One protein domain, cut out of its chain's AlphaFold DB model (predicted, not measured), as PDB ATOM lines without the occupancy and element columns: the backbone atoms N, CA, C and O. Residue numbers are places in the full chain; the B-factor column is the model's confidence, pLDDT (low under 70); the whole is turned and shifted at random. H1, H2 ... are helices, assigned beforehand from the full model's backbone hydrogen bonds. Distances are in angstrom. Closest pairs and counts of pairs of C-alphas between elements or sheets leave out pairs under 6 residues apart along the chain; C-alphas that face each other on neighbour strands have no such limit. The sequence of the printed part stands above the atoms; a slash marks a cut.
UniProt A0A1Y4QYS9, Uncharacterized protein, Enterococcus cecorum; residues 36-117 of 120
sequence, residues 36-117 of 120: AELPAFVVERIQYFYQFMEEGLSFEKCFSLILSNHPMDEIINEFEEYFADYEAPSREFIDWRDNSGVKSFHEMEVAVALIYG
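This is residues 36 to 117 of the 120 residues of an uncharacterized protein of Enterococcus cecorum (UniProt A0A1Y4QYS9). Three helices make the core: H1 and H2 form a helical hairpin, and H5 packs on both at a slant, so that the three centres make a triangle. The short helix H4 crosses one end of this core, near where H1 and H5 begin and H2 ends, while the small helix H3 and the loop of residues 77 to 90 lie off to one side, H3 touching no helix. The printed part has 82 residues with five named helices, in the order H1, H2, H3, H4, H5, and no named strand; the class is all helix. The whole is compact, with a radius of gyration of the C-alphas of 12.3 A, and spans 36 by 26 by 19 A.

Start with H1, residues 40 to 53, and go on to H2, residues 59 to 67: they are a hairpin and touch, their closest C-alphas being those of Phe 49 and Cys 62, 6.0 A apart. They run opposite ways at a shallow tilt of 32 degrees, only just short of steep. H3, residues 72 to 76, is apart from H1 and, only just, from H2, with 8.2 A between their closest C-alphas. Next look at H4, residues 91 to 97, which only just touches H1, with 3 pairs of C-alphas within 8 A; of H1, residues 41 to 42 alone take part, and the closest C-alphas are those of Val 42 and Phe 93, 6.4 A apart. The two are about perpendicular, at 77 degrees. H5, residues 103 to 116, touches H2 at a steep tilt of 46 degrees, opposite ways; the closest C-alphas are those of Phe 63 and Ala 111, 6.8 A apart. With residues 110 to 114 alone H5 touches residues 46 to 50 of H1, at a steep tilt of 52 degrees, the same way; the C-alphas of Tyr 50 and Leu 114 are the closest, 7.1 A apart. H4 and H5 touch only at the corner, where the C-alphas of Arg 97 and Lys 103 are the closest, 5.7 A apart. Along the backbones of H2, H3, H4 and H5 each O i to N i+4 pair is within hydrogen-bond range; in H1, 7 of 10 are.

Find C-alpha 40 at (-21.552, -41.985, 32.704); from there H1 runs 20.3 A to C-alpha 53. H2 begins at C-alpha 59, at (-27.915, -33.439, 14.558), and is 12.3 A long. H3 and H4 are shorter, and H5 runs 20.1 A to C-alpha 116 at (-17.750, -39.966, 16.309).

The two C-alphas farthest apart are those of Glu 81 and Gly 101, at 37.0 A. The printed part has no cut; the link from H3 to H4, 14 residues, is long, and the other three links are tight. The mean pLDDT of the printed part is 84.9, and residues 70 to 85 are under 70.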
ATOM      1  N   ALA A  36     -13.849 -39.374  23.546       79.25
ATOM      2  CA  ALA A  36     -14.438 -38.508  24.556       79.25
ATOM      3  C   ALA A  36     -14.682 -39.319  25.840       79.25
ATOM      4  O   ALA A  36     -15.648 -40.076  25.932       79.25
ATOM      5  N   GLU A  37     -13.786 -39.176  26.817       84.81
ATOM      6  CA  GLU A  37     -13.952 -39.727  28.160       84.81
ATOM      7  C   GLU A  37     -14.927 -38.827  28.926       84.81
ATOM      8  O   GLU A  37     -14.539 -37.810  29.508       84.81
ATOM      9  N   LEU A  38     -16.215 -39.171  28.859       91.69
ATOM     10  CA  LEU A  38     -17.305 -38.421  29.481       91.69
ATOM     11  C   LEU A  38     -17.832 -39.142  30.729       91.69
ATOM     12  O   LEU A  38     -17.764 -40.371  30.803       91.69
ATOM     13  N   PRO A  39     -18.391 -38.408  31.709       93.50
ATOM     14  CA  PRO A  39     -19.084 -39.031  32.831       93.50
ATOM     15  C   PRO A  39     -20.240 -39.925  32.358       93.50
ATOM     16  O   PRO A  39     -20.915 -39.597  31.381       93.50
ATOM     17  N   ALA A  40     -20.517 -41.014  33.081       93.31
ATOM     18  CA  ALA A  40     -21.552 -41.985  32.704       93.31
ATOM     19  C   ALA A  40     -22.930 -41.335  32.481       93.31
ATOM     20  O   ALA A  40     -23.547 -41.557  31.445       93.31
ATOM     21  N   PHE A  41     -23.345 -40.427  33.371       92.94
ATOM     22  CA  PHE A  41     -24.610 -39.694  33.241       92.94
ATOM     23  C   PHE A  41     -24.687 -38.810  31.979       92.94
ATOM     24  O   PHE A  41     -25.778 -38.480  31.515       92.94
ATOM     25  N   VAL A  42     -23.544 -38.396  31.413       94.25
ATOM     26  CA  VAL A  42     -23.489 -37.674  30.130       94.25
ATOM     27  C   VAL A  42     -23.642 -38.657  28.976       94.25
ATOM     28  O   VAL A  42     -24.423 -38.402  28.062       94.25
ATOM     29  N   VAL A  43     -22.927 -39.785  29.025       93.38
ATOM     30  CA  VAL A  43     -22.984 -40.836  27.997       93.38
ATOM     31  C   VAL A  43     -24.395 -41.403  27.872       93.38
ATOM     32  O   VAL A  43     -24.920 -41.461  26.764       93.38
ATOM     33  N   GLU A  44     -25.034 -41.745  28.990       91.75
ATOM     34  CA  GLU A  44     -26.406 -42.264  29.028       91.75
ATOM     35  C   GLU A  44     -27.388 -41.291  28.368       91.75
ATOM     36  O   GLU A  44     -28.205 -41.686  27.535       91.75
ATOM     37  N   ARG A  45     -27.256 -39.991  28.658       91.88
ATOM     38  CA  ARG A  45     -28.100 -38.960  28.047       91.88
ATOM     39  C   ARG A  45     -27.841 -38.803  26.550       91.88
ATOM     40  O   ARG A  45     -28.794 -38.650  25.790       91.88
ATOM     41  N   ILE A  46     -26.582 -38.844  26.110       93.06
ATOM     42  CA  ILE A  46     -26.242 -38.808  24.680       93.06
ATOM     43  C   ILE A  46     -26.848 -40.020  23.971       93.06
ATOM     44  O   ILE A  46     -27.511 -39.848  22.954       93.06
ATOM     45  N   GLN A  47     -26.671 -41.225  24.518       91.06
ATOM     46  CA  GLN A  47     -27.184 -42.466  23.937       91.06
ATOM     47  C   GLN A  47     -28.712 -42.469  23.848       91.06
ATOM     48  O   GLN A  47     -29.253 -42.863  22.814       91.06
ATOM     49  N   TYR A  48     -29.394 -41.959  24.879       89.81
ATOM     50  CA  TYR A  48     -30.846 -41.810  24.872       89.81
ATOM     51  C   TYR A  48     -31.330 -40.986  23.676       89.81
ATOM     52  O   TYR A  48     -32.278 -41.383  23.013       89.81
ATOM     53  N   PHE A  49     -30.692 -39.854  23.369       89.62
ATOM     54  CA  PHE A  49     -31.125 -39.014  22.249       89.62
ATOM     55  C   PHE A  49     -30.588 -39.467  20.891       89.62
ATOM     56  O   PHE A  49     -31.243 -39.271  19.868       89.62
ATOM     57  N   TYR A  50     -29.407 -40.082  20.874       90.25
ATOM     58  CA  TYR A  50     -28.748 -40.540  19.658       90.25
ATOM     59  C   TYR A  50     -29.582 -41.579  18.903       90.25
ATOM     60  O   TYR A  50     -29.624 -41.528  17.677       90.25
ATOM     61  N   GLN A  51     -30.299 -42.468  19.603       87.69
ATOM     62  CA  GLN A  51     -31.139 -43.487  18.953       87.69
ATOM     63  C   GLN A  51     -32.187 -42.879  18.001       87.69
ATOM     64  O   GLN A  51     -32.455 -43.427  16.937       87.69
ATOM     65  N   PHE A  52     -32.697 -41.684  18.309       86.88
ATOM     66  CA  PHE A  52     -33.687 -41.003  17.472       86.88
ATOM     67  C   PHE A  52     -33.081 -40.350  16.226       86.88
ATOM     68  O   PHE A  52     -33.810 -39.978  15.305       86.88
ATOM     69  N   MET A  53     -31.752 -40.218  16.147       88.44
ATOM     70  CA  MET A  53     -31.094 -39.757  14.922       88.44
ATOM     71  C   MET A  53     -31.263 -40.763  13.779       88.44
ATOM     72  O   MET A  53     -31.389 -40.350  12.626       88.44
ATOM     73  N   GLU A  54     -31.340 -42.062  14.084       85.75
ATOM     74  CA  GLU A  54     -31.668 -43.099  13.092       85.75
ATOM     75  C   GLU A  54     -33.125 -42.993  12.607       85.75
ATOM     76  O   GLU A  54     -33.440 -43.386  11.483       85.75
ATOM     77  N   GLU A  55     -33.995 -42.380  13.410       85.12
ATOM     78  CA  GLU A  55     -35.418 -42.170  13.124       85.12
ATOM     79  C   GLU A  55     -35.712 -40.805  12.472       85.12
ATOM     80  O   GLU A  55     -36.866 -40.448  12.240       85.12
ATOM     81  N   GLY A  56     -34.666 -40.050  12.112       85.38
ATOM     82  CA  GLY A  56     -34.773 -38.788  11.371       85.38
ATOM     83  C   GLY A  56     -34.581 -37.523  12.209       85.38
ATOM     84  O   GLY A  56     -34.718 -36.420  11.672       85.38
ATOM     85  N   LEU A  57     -34.222 -37.641  13.493       87.44
ATOM     86  CA  LEU A  57     -33.846 -36.490  14.310       87.44
ATOM     87  C   LEU A  57     -32.541 -35.874  13.785       87.44
ATOM     88  O   LEU A  57     -31.507 -36.536  13.680       87.44
ATOM     89  N   SER A  58     -32.567 -34.580  13.459       91.12
ATOM     90  CA  SER A  58     -31.370 -33.894  12.970       91.12
ATOM     91  C   SER A  58     -30.298 -33.793  14.059       91.12
ATOM     92  O   SER A  58     -30.603 -33.739  15.252       91.12
ATOM     93  N   PHE A  59     -29.032 -33.687  13.642       93.50
ATOM     94  CA  PHE A  59     -27.915 -33.439  14.558       93.50
ATOM     95  C   PHE A  59     -28.168 -32.221  15.458       93.50
ATOM     96  O   PHE A  59     -28.012 -32.315  16.669       93.50
ATOM     97  N   GLU A  60     -28.600 -31.095  14.880       92.94
ATOM     98  CA  GLU A  60     -28.879 -29.861  15.626       92.94
ATOM     99  C   GLU A  60     -29.959 -30.081  16.689       92.94
ATOM    100  O   GLU A  60     -29.794 -29.662  17.836       92.94
ATOM    101  N   LYS A  61     -31.046 -30.780  16.336       88.56
ATOM    102  CA  LYS A  61     -32.134 -31.030  17.276       88.56
ATOM    103  C   LYS A  61     -31.692 -31.987  18.382       88.56
ATOM    104  O   LYS A  61     -31.897 -31.661  19.547       88.56
ATOM    105  N   CYS A  62     -31.016 -33.086  18.046       91.44
ATOM    106  CA  CYS A  62     -30.447 -34.027  19.016       91.44
ATOM    107  C   CYS A  62     -29.493 -33.324  19.996       91.44
ATOM    108  O   CYS A  62     -29.662 -33.406  21.213       91.44
ATOM    109  N   PHE A  63     -28.562 -32.527  19.468       94.31
ATOM    110  CA  PHE A  63     -27.643 -31.708  20.252       94.31
ATOM    111  C   PHE A  63     -28.376 -30.752  21.203       94.31
ATOM    112  O   PHE A  63     -28.073 -30.692  22.397       94.31
ATOM    113  N   SER A  64     -29.385 -30.041  20.691       90.88
ATOM    114  CA  SER A  64     -30.180 -29.099  21.484       90.88
ATOM    115  C   SER A  64     -30.965 -29.789  22.603       90.88
ATOM    116  O   SER A  64     -31.052 -29.255  23.707       90.88
ATOM    117  N   LEU A  65     -31.481 -30.996  22.353       89.81
ATOM    118  CA  LEU A  65     -32.238 -31.785  23.321       89.81
ATOM    119  C   LEU A  65     -31.337 -32.336  24.431       89.81
ATOM    120  O   LEU A  65     -31.679 -32.208  25.611       89.81
ATOM    121  N   ILE A  66     -30.146 -32.842  24.085       92.06
ATOM    122  CA  ILE A  66     -29.144 -33.277  25.069       92.06
ATOM    123  C   ILE A  66     -28.800 -32.129  26.016       92.06
ATOM    124  O   ILE A  66     -28.800 -32.308  27.232       92.06
ATOM    125  N   LEU A  67     -28.566 -30.931  25.483       92.81
ATOM    126  CA  LEU A  67     -28.179 -29.766  26.281       92.81
ATOM    127  C   LEU A  67     -29.360 -29.021  26.915       92.81
ATOM    128  O   LEU A  67     -29.135 -28.081  27.681       92.81
ATOM    129  N   SER A  68     -30.599 -29.420  26.625       87.44
ATOM    130  CA  SER A  68     -31.797 -28.693  27.040       87.44
ATOM    131  C   SER A  68     -31.977 -28.627  28.563       87.44
ATOM    132  O   SER A  68     -31.536 -29.493  29.317       87.44
ATOM    133  N   ASN A  69     -32.649 -27.561  29.005       76.50
ATOM    134  CA  ASN A  69     -33.180 -27.387  30.364       76.50
ATOM    135  C   ASN A  69     -34.709 -27.432  30.402       76.50
ATOM    136  O   ASN A  69     -35.305 -27.130  31.436       76.50
ATOM    137  N   HIS A  70     -35.340 -27.707  29.262       68.12
ATOM    138  CA  HIS A  70     -36.779 -27.567  29.140       68.12
ATOM    139  C   HIS A  70     -37.493 -28.601  30.014       68.12
ATOM    140  O   HIS A  70     -37.039 -29.749  30.098       68.12
ATOM    141  N   PRO A  71     -38.604 -28.205  30.659       62.03
ATOM    142  CA  PRO A  71     -39.515 -29.151  31.273       62.03
ATOM    143  C   PRO A  71     -39.930 -30.215  30.255       62.03
ATOM    144  O   PRO A  71     -40.160 -29.910  29.084       62.03
ATOM    145  N   MET A  72     -40.053 -31.450  30.734       63.72
ATOM    146  CA  MET A  72     -40.515 -32.617  29.980       63.72
ATOM    147  C   MET A  72     -41.702 -32.321  29.062       63.72
ATOM    148  O   MET A  72     -41.677 -32.668  27.884       63.72
ATOM    149  N   ASP A  73     -42.694 -31.608  29.589       60.88
ATOM    150  CA  ASP A  73     -43.952 -31.314  28.906       60.88
ATOM    151  C   ASP A  73     -43.759 -30.456  27.643       60.88
ATOM    152  O   ASP A  73     -44.486 -30.616  26.668       60.88
ATOM    153  N   GLU A  74     -42.768 -29.560  27.612       66.19
ATOM    154  CA  GLU A  74     -42.494 -28.726  26.431       66.19
ATOM    155  C   GLU A  74     -41.853 -29.535  25.298       66.19
ATOM    156  O   GLU A  74     -42.131 -29.278  24.130       66.19
ATOM    157  N   ILE A  75     -41.031 -30.531  25.641       67.81
ATOM    158  CA  ILE A  75     -40.353 -31.404  24.674       67.81
ATOM    159  C   ILE A  75     -41.298 -32.505  24.180       67.81
ATOM    160  O   ILE A  75     -41.339 -32.776  22.982       67.81
ATOM    161  N   ILE A  76     -42.091 -33.104  25.075       67.00
ATOM    162  CA  ILE A  76     -43.064 -34.146  24.720       67.00
ATOM    163  C   ILE A  76     -44.132 -33.588  23.779       67.00
ATOM    164  O   ILE A  76     -44.431 -34.229  22.781       67.00
ATOM    165  N   ASN A  77     -44.656 -32.380  24.020       66.56
ATOM    166  CA  ASN A  77     -45.675 -31.781  23.145       66.56
ATOM    167  C   ASN A  77     -45.192 -31.570  21.694       66.56
ATOM    168  O   ASN A  77     -46.008 -31.473  20.782       66.56
ATOM    169  N   GLU A  78     -43.878 -31.475  21.465       65.88
ATOM    170  CA  GLU A  78     -43.299 -31.341  20.123       65.88
ATOM    171  C   GLU A  78     -43.057 -32.716  19.453       65.88
ATOM    172  O   GLU A  78     -42.895 -32.785  18.236       65.88
ATOM    173  N   PHE A  79     -43.073 -33.818  20.219       66.81
ATOM    174  CA  PHE A  79     -42.572 -35.140  19.810       66.81
ATOM    175  C   PHE A  79     -43.281 -36.316  20.522       66.81
ATOM    176  O   PHE A  79     -42.631 -37.298  20.885       66.81
ATOM    177  N   GLU A  80     -44.600 -36.217  20.735       59.94
ATOM    178  CA  GLU A  80     -45.402 -37.068  21.644       59.94
ATOM    179  C   GLU A  80     -45.181 -38.590  21.504       59.94
ATOM    180  O   GLU A  80     -45.345 -39.317  22.481       59.94
ATOM    181  N   GLU A  81     -44.778 -39.085  20.327       60.75
ATOM    182  CA  GLU A  81     -44.526 -40.515  20.079       60.75
ATOM    183  C   GLU A  81     -43.067 -40.963  20.300       60.75
ATOM    184  O   GLU A  81     -42.835 -42.142  20.551       60.75
ATOM    185  N   TYR A  82     -42.086 -40.054  20.252       63.44
ATOM    186  CA  TYR A  82     -40.653 -40.395  20.297       63.44
ATOM    187  C   TYR A  82     -40.055 -40.319  21.707       63.44
ATOM    188  O   TYR A  82     -39.146 -41.071  22.040       63.44
ATOM    189  N   PHE A  83     -40.573 -39.441  22.568       69.19
ATOM    190  CA  PHE A  83     -39.979 -39.144  23.881       69.19
ATOM    191  C   PHE A  83     -40.857 -39.572  25.062       69.19
ATOM    192  O   PHE A  83     -40.814 -38.951  26.122       69.19
ATOM    193  N   ALA A  84     -41.651 -40.634  24.898       60.34
ATOM    194  CA  ALA A  84     -42.555 -41.119  25.944       60.34
ATOM    195  C   ALA A  84     -41.833 -41.452  27.270       60.34
ATOM    196  O   ALA A  84     -42.390 -41.216  28.339       60.34
ATOM    197  N   ASP A  85     -40.580 -41.915  27.189       68.12
ATOM    198  CA  ASP A  85     -39.723 -42.242  28.339       68.12
ATOM    199  C   ASP A  85     -38.639 -41.180  28.606       68.12
ATOM    200  O   ASP A  85     -37.613 -41.471  29.221       68.12
ATOM    201  N   TYR A  86     -38.786 -39.960  28.081       71.19
ATOM    202  CA  TYR A  86     -37.775 -38.927  28.300       71.19
ATOM    203  C   TYR A  86     -37.758 -38.525  29.787       71.19
ATOM    204  O   TYR A  86     -38.795 -38.412  30.441       71.19
ATOM    205  N   GLU A  87     -36.561 -38.341  30.344       73.69
ATOM    206  CA  GLU A  87     -36.371 -37.853  31.709       73.69
ATOM    207  C   GLU A  87     -35.697 -36.480  31.694       73.69
ATOM    208  O   GLU A  87     -34.747 -36.210  30.941       73.69
ATOM    209  N   ALA A  88     -36.174 -35.600  32.575       81.31
ATOM    210  CA  ALA A  88     -35.546 -34.309  32.802       81.31
ATOM    211  C   ALA A  88     -34.056 -34.506  33.153       81.31
ATOM    212  O   ALA A  88     -33.706 -35.472  33.835       81.31
ATOM    213  N   PRO A  89     -33.159 -33.603  32.710       86.50
ATOM    214  CA  PRO A  89     -31.737 -33.732  33.001       86.50
ATOM    215  C   PRO A  89     -31.486 -33.838  34.509       86.50
ATOM    216  O   PRO A  89     -32.022 -33.058  35.302       86.50
ATOM    217  N   SER A  90     -30.643 -34.797  34.898       89.44
ATOM    218  CA  SER A  90     -30.252 -34.980  36.293       89.44
ATOM    219  C   SER A  90     -29.507 -33.752  36.820       89.44
ATOM    220  O   SER A  90     -28.919 -32.970  36.064       89.44
ATOM    221  N   ARG A  91     -29.483 -33.586  38.148       91.31
ATOM    222  CA  ARG A  91     -28.736 -32.486  38.767       91.31
ATOM    223  C   ARG A  91     -27.246 -32.537  38.419       91.31
ATOM    224  O   ARG A  91     -26.667 -31.496  38.132       91.31
ATOM    225  N   GLU A  92     -26.663 -33.734  38.392       93.44
ATOM    226  CA  GLU A  92     -25.257 -33.954  38.031       93.44
ATOM    227  C   GLU A  92     -24.971 -33.532  36.590       93.44
ATOM    228  O   GLU A  92     -23.974 -32.861  36.333       93.44
ATOM    229  N   PHE A  93     -25.882 -33.844  35.661       93.56
ATOM    230  CA  PHE A  93     -25.764 -33.395  34.279       93.56
ATOM    231  C   PHE A  93     -25.827 -31.869  34.168       93.56
ATOM    232  O   PHE A  93     -25.025 -31.273  33.451       93.56
ATOM    233  N   ILE A  94     -26.753 -31.226  34.887       92.94
ATOM    234  CA  ILE A  94     -26.891 -29.763  34.896       92.94
ATOM    235  C   ILE A  94     -25.626 -29.105  35.452       92.94
ATOM    236  O   ILE A  94     -25.099 -28.188  34.824       92.94
ATOM    237  N   ASP A  95     -25.132 -29.575  36.599       94.25
ATOM    238  CA  ASP A  95     -23.945 -29.013  37.250       94.25
ATOM    239  C   ASP A  95     -22.681 -29.219  36.399       94.25
ATOM    240  O   ASP A  95     -21.847 -28.317  36.319       94.25
ATOM    241  N   TRP A  96     -22.567 -30.360  35.709       94.56
ATOM    242  CA  TRP A  96     -21.520 -30.600  34.715       94.56
ATOM    243  C   TRP A  96     -21.643 -29.624  33.540       94.56
ATOM    244  O   TRP A  96     -20.746 -28.817  33.325       94.56
ATOM    245  N   ARG A  97     -22.777 -29.621  32.827       93.88
ATOM    246  CA  ARG A  97     -22.995 -28.796  31.624       93.88
ATOM    247  C   ARG A  97     -22.784 -27.307  31.899       93.88
ATOM    248  O   ARG A  97     -22.182 -26.607  31.088       93.88
ATOM    249  N   ASP A  98     -23.309 -26.811  33.018       92.56
ATOM    250  CA  ASP A  98     -23.283 -25.387  33.361       92.56
ATOM    251  C   ASP A  98     -22.048 -24.967  34.166       92.56
ATOM    252  O   ASP A  98     -21.989 -23.824  34.634       92.56
ATOM    253  N   ASN A  99     -21.033 -25.830  34.283       90.88
ATOM    254  CA  ASN A  99     -19.752 -25.432  34.846       90.88
ATOM    255  C   ASN A  99     -19.157 -24.272  34.030       90.88
ATOM    256  O   ASN A  99     -18.666 -24.430  32.913       90.88
ATOM    257  N   SER A 100     -19.191 -23.072  34.609       81.12
ATOM    258  CA  SER A 100     -18.867 -21.821  33.922       81.12
ATOM    259  C   SER A 100     -17.430 -21.746  33.401       81.12
ATOM    260  O   SER A 100     -17.174 -20.999  32.459       81.12
ATOM    261  N   GLY A 101     -16.501 -22.522  33.969       83.25
ATOM    262  CA  GLY A 101     -15.111 -22.570  33.518       83.25
ATOM    263  C   GLY A 101     -14.909 -23.338  32.211       83.25
ATOM    264  O   GLY A 101     -13.914 -23.112  31.522       83.25
ATOM    265  N   VAL A 102     -15.838 -24.235  31.869       86.81
ATOM    266  CA  VAL A 102     -15.667 -25.222  30.790       86.81
ATOM    267  C   VAL A 102     -16.939 -25.506  29.984       86.81
ATOM    268  O   VAL A 102     -16.900 -26.323  29.071       86.81
ATOM    269  N   LYS A 103     -18.038 -24.786  30.228       89.06
ATOM    270  CA  LYS A 103     -19.333 -24.964  29.551       89.06
ATOM    271  C   LYS A 103     -19.228 -25.088  28.030       89.06
ATOM    272  O   LYS A 103     -19.749 -26.032  27.449       89.06
ATOM    273  N   SER A 104     -18.512 -24.170  27.379       90.44
ATOM    274  CA  SER A 104     -18.331 -24.221  25.923       90.44
ATOM    275  C   SER A 104     -17.556 -25.459  25.464       90.44
ATOM    276  O   SER A 104     -17.742 -25.916  24.343       90.44
ATOM    277  N   PHE A 105     -16.675 -26.005  26.308       93.56
ATOM    278  CA  PHE A 105     -15.997 -27.263  26.015       93.56
ATOM    279  C   PHE A 105     -16.937 -28.455  26.182       93.56
ATOM    280  O   PHE A 105     -16.926 -29.318  25.318       93.56
ATOM    281  N   HIS A 106     -17.803 -28.467  27.195       94.56
ATOM    282  CA  HIS A 106     -18.819 -29.513  27.356       94.56
ATOM    283  C   HIS A 106     -19.785 -29.582  26.171       94.56
ATOM    284  O   HIS A 106     -20.113 -30.665  25.692       94.56
ATOM    285  N   GLU A 107     -20.179 -28.431  25.627       94.69
ATOM    286  CA  GLU A 107     -20.948 -28.362  24.381       94.69
ATOM    287  C   GLU A 107     -20.172 -28.996  23.210       94.69
ATOM    288  O   GLU A 107     -20.711 -29.818  22.471       94.69
ATOM    289  N   MET A 108     -18.879 -28.694  23.059       95.06
ATOM    290  CA  MET A 108     -18.043 -29.316  22.020       95.06
ATOM    291  C   MET A 108     -17.839 -30.820  22.241       95.06
ATOM    292  O   MET A 108     -17.815 -31.580  21.277       95.06
ATOM    293  N   GLU A 109     -17.707 -31.259  23.490       95.06
ATOM    294  CA  GLU A 109     -17.574 -32.665  23.866       95.06
ATOM    295  C   GLU A 109     -18.812 -33.475  23.461       95.06
ATOM    296  O   GLU A 109     -18.670 -34.537  22.855       95.06
ATOM    297  N   VAL A 110     -20.017 -32.944  23.703       95.25
ATOM    298  CA  VAL A 110     -21.273 -33.556  23.233       95.25
ATOM    299  C   VAL A 110     -21.311 -33.623  21.706       95.25
ATOM    300  O   VAL A 110     -21.671 -34.656  21.144       95.25
ATOM    301  N   ALA A 111     -20.909 -32.553  21.014       94.75
ATOM    302  CA  ALA A 111     -20.882 -32.537  19.552       94.75
ATOM    303  C   ALA A 111     -19.926 -33.598  18.977       94.75
ATOM    304  O   ALA A 111     -20.292 -34.325  18.054       94.75
ATOM    305  N   VAL A 112     -18.718 -33.723  19.535       93.56
ATOM    306  CA  VAL A 112     -17.738 -34.743  19.126       93.56
ATOM    307  C   VAL A 112     -18.278 -36.149  19.376       93.56
ATOM    308  O   VAL A 112     -18.199 -36.991  18.481       93.56
ATOM    309  N   ALA A 113     -18.876 -36.386  20.545       93.19
ATOM    310  CA  ALA A 113     -19.481 -37.668  20.890       93.19
ATOM    311  C   ALA A 113     -20.639 -38.054  19.953       93.19
ATOM    312  O   ALA A 113     -20.762 -39.217  19.586       93.19
ATOM    313  N   LEU A 114     -21.455 -37.095  19.508       92.50
ATOM    314  CA  LEU A 114     -22.524 -37.352  18.536       92.50
ATOM    315  C   LEU A 114     -22.005 -37.682  17.128       92.50
ATOM    316  O   LEU A 114     -22.634 -38.457  16.416       92.50
ATOM    317  N   ILE A 115     -20.886 -37.088  16.702       91.62
ATOM    318  CA  ILE A 115     -20.339 -37.295  15.347       91.62
ATOM    319  C   ILE A 115     -19.511 -38.584  15.269       91.62
ATOM    320  O   ILE A 115     -19.537 -39.271  14.249       91.62
ATOM    321  N   TYR A 116     -18.753 -38.896  16.323       89.75
ATOM    322  CA  TYR A 116     -17.750 -39.966  16.309       89.75
ATOM    323  C   TYR A 116     -18.011 -41.094  17.316       89.75
ATOM    324  O   TYR A 116     -17.286 -42.089  17.304       89.75
ATOM    325  N   GLY A 117     -19.045 -40.966  18.148       83.38
ATOM    326  CA  GLY A 117     -19.395 -41.912  19.205       83.38
ATOM    327  C   GLY A 117     -18.728 -41.611  20.552       83.38
ATOM    328  O   GLY A 117     -17.751 -40.864  20.652       83.38
TER     329      GLY A 117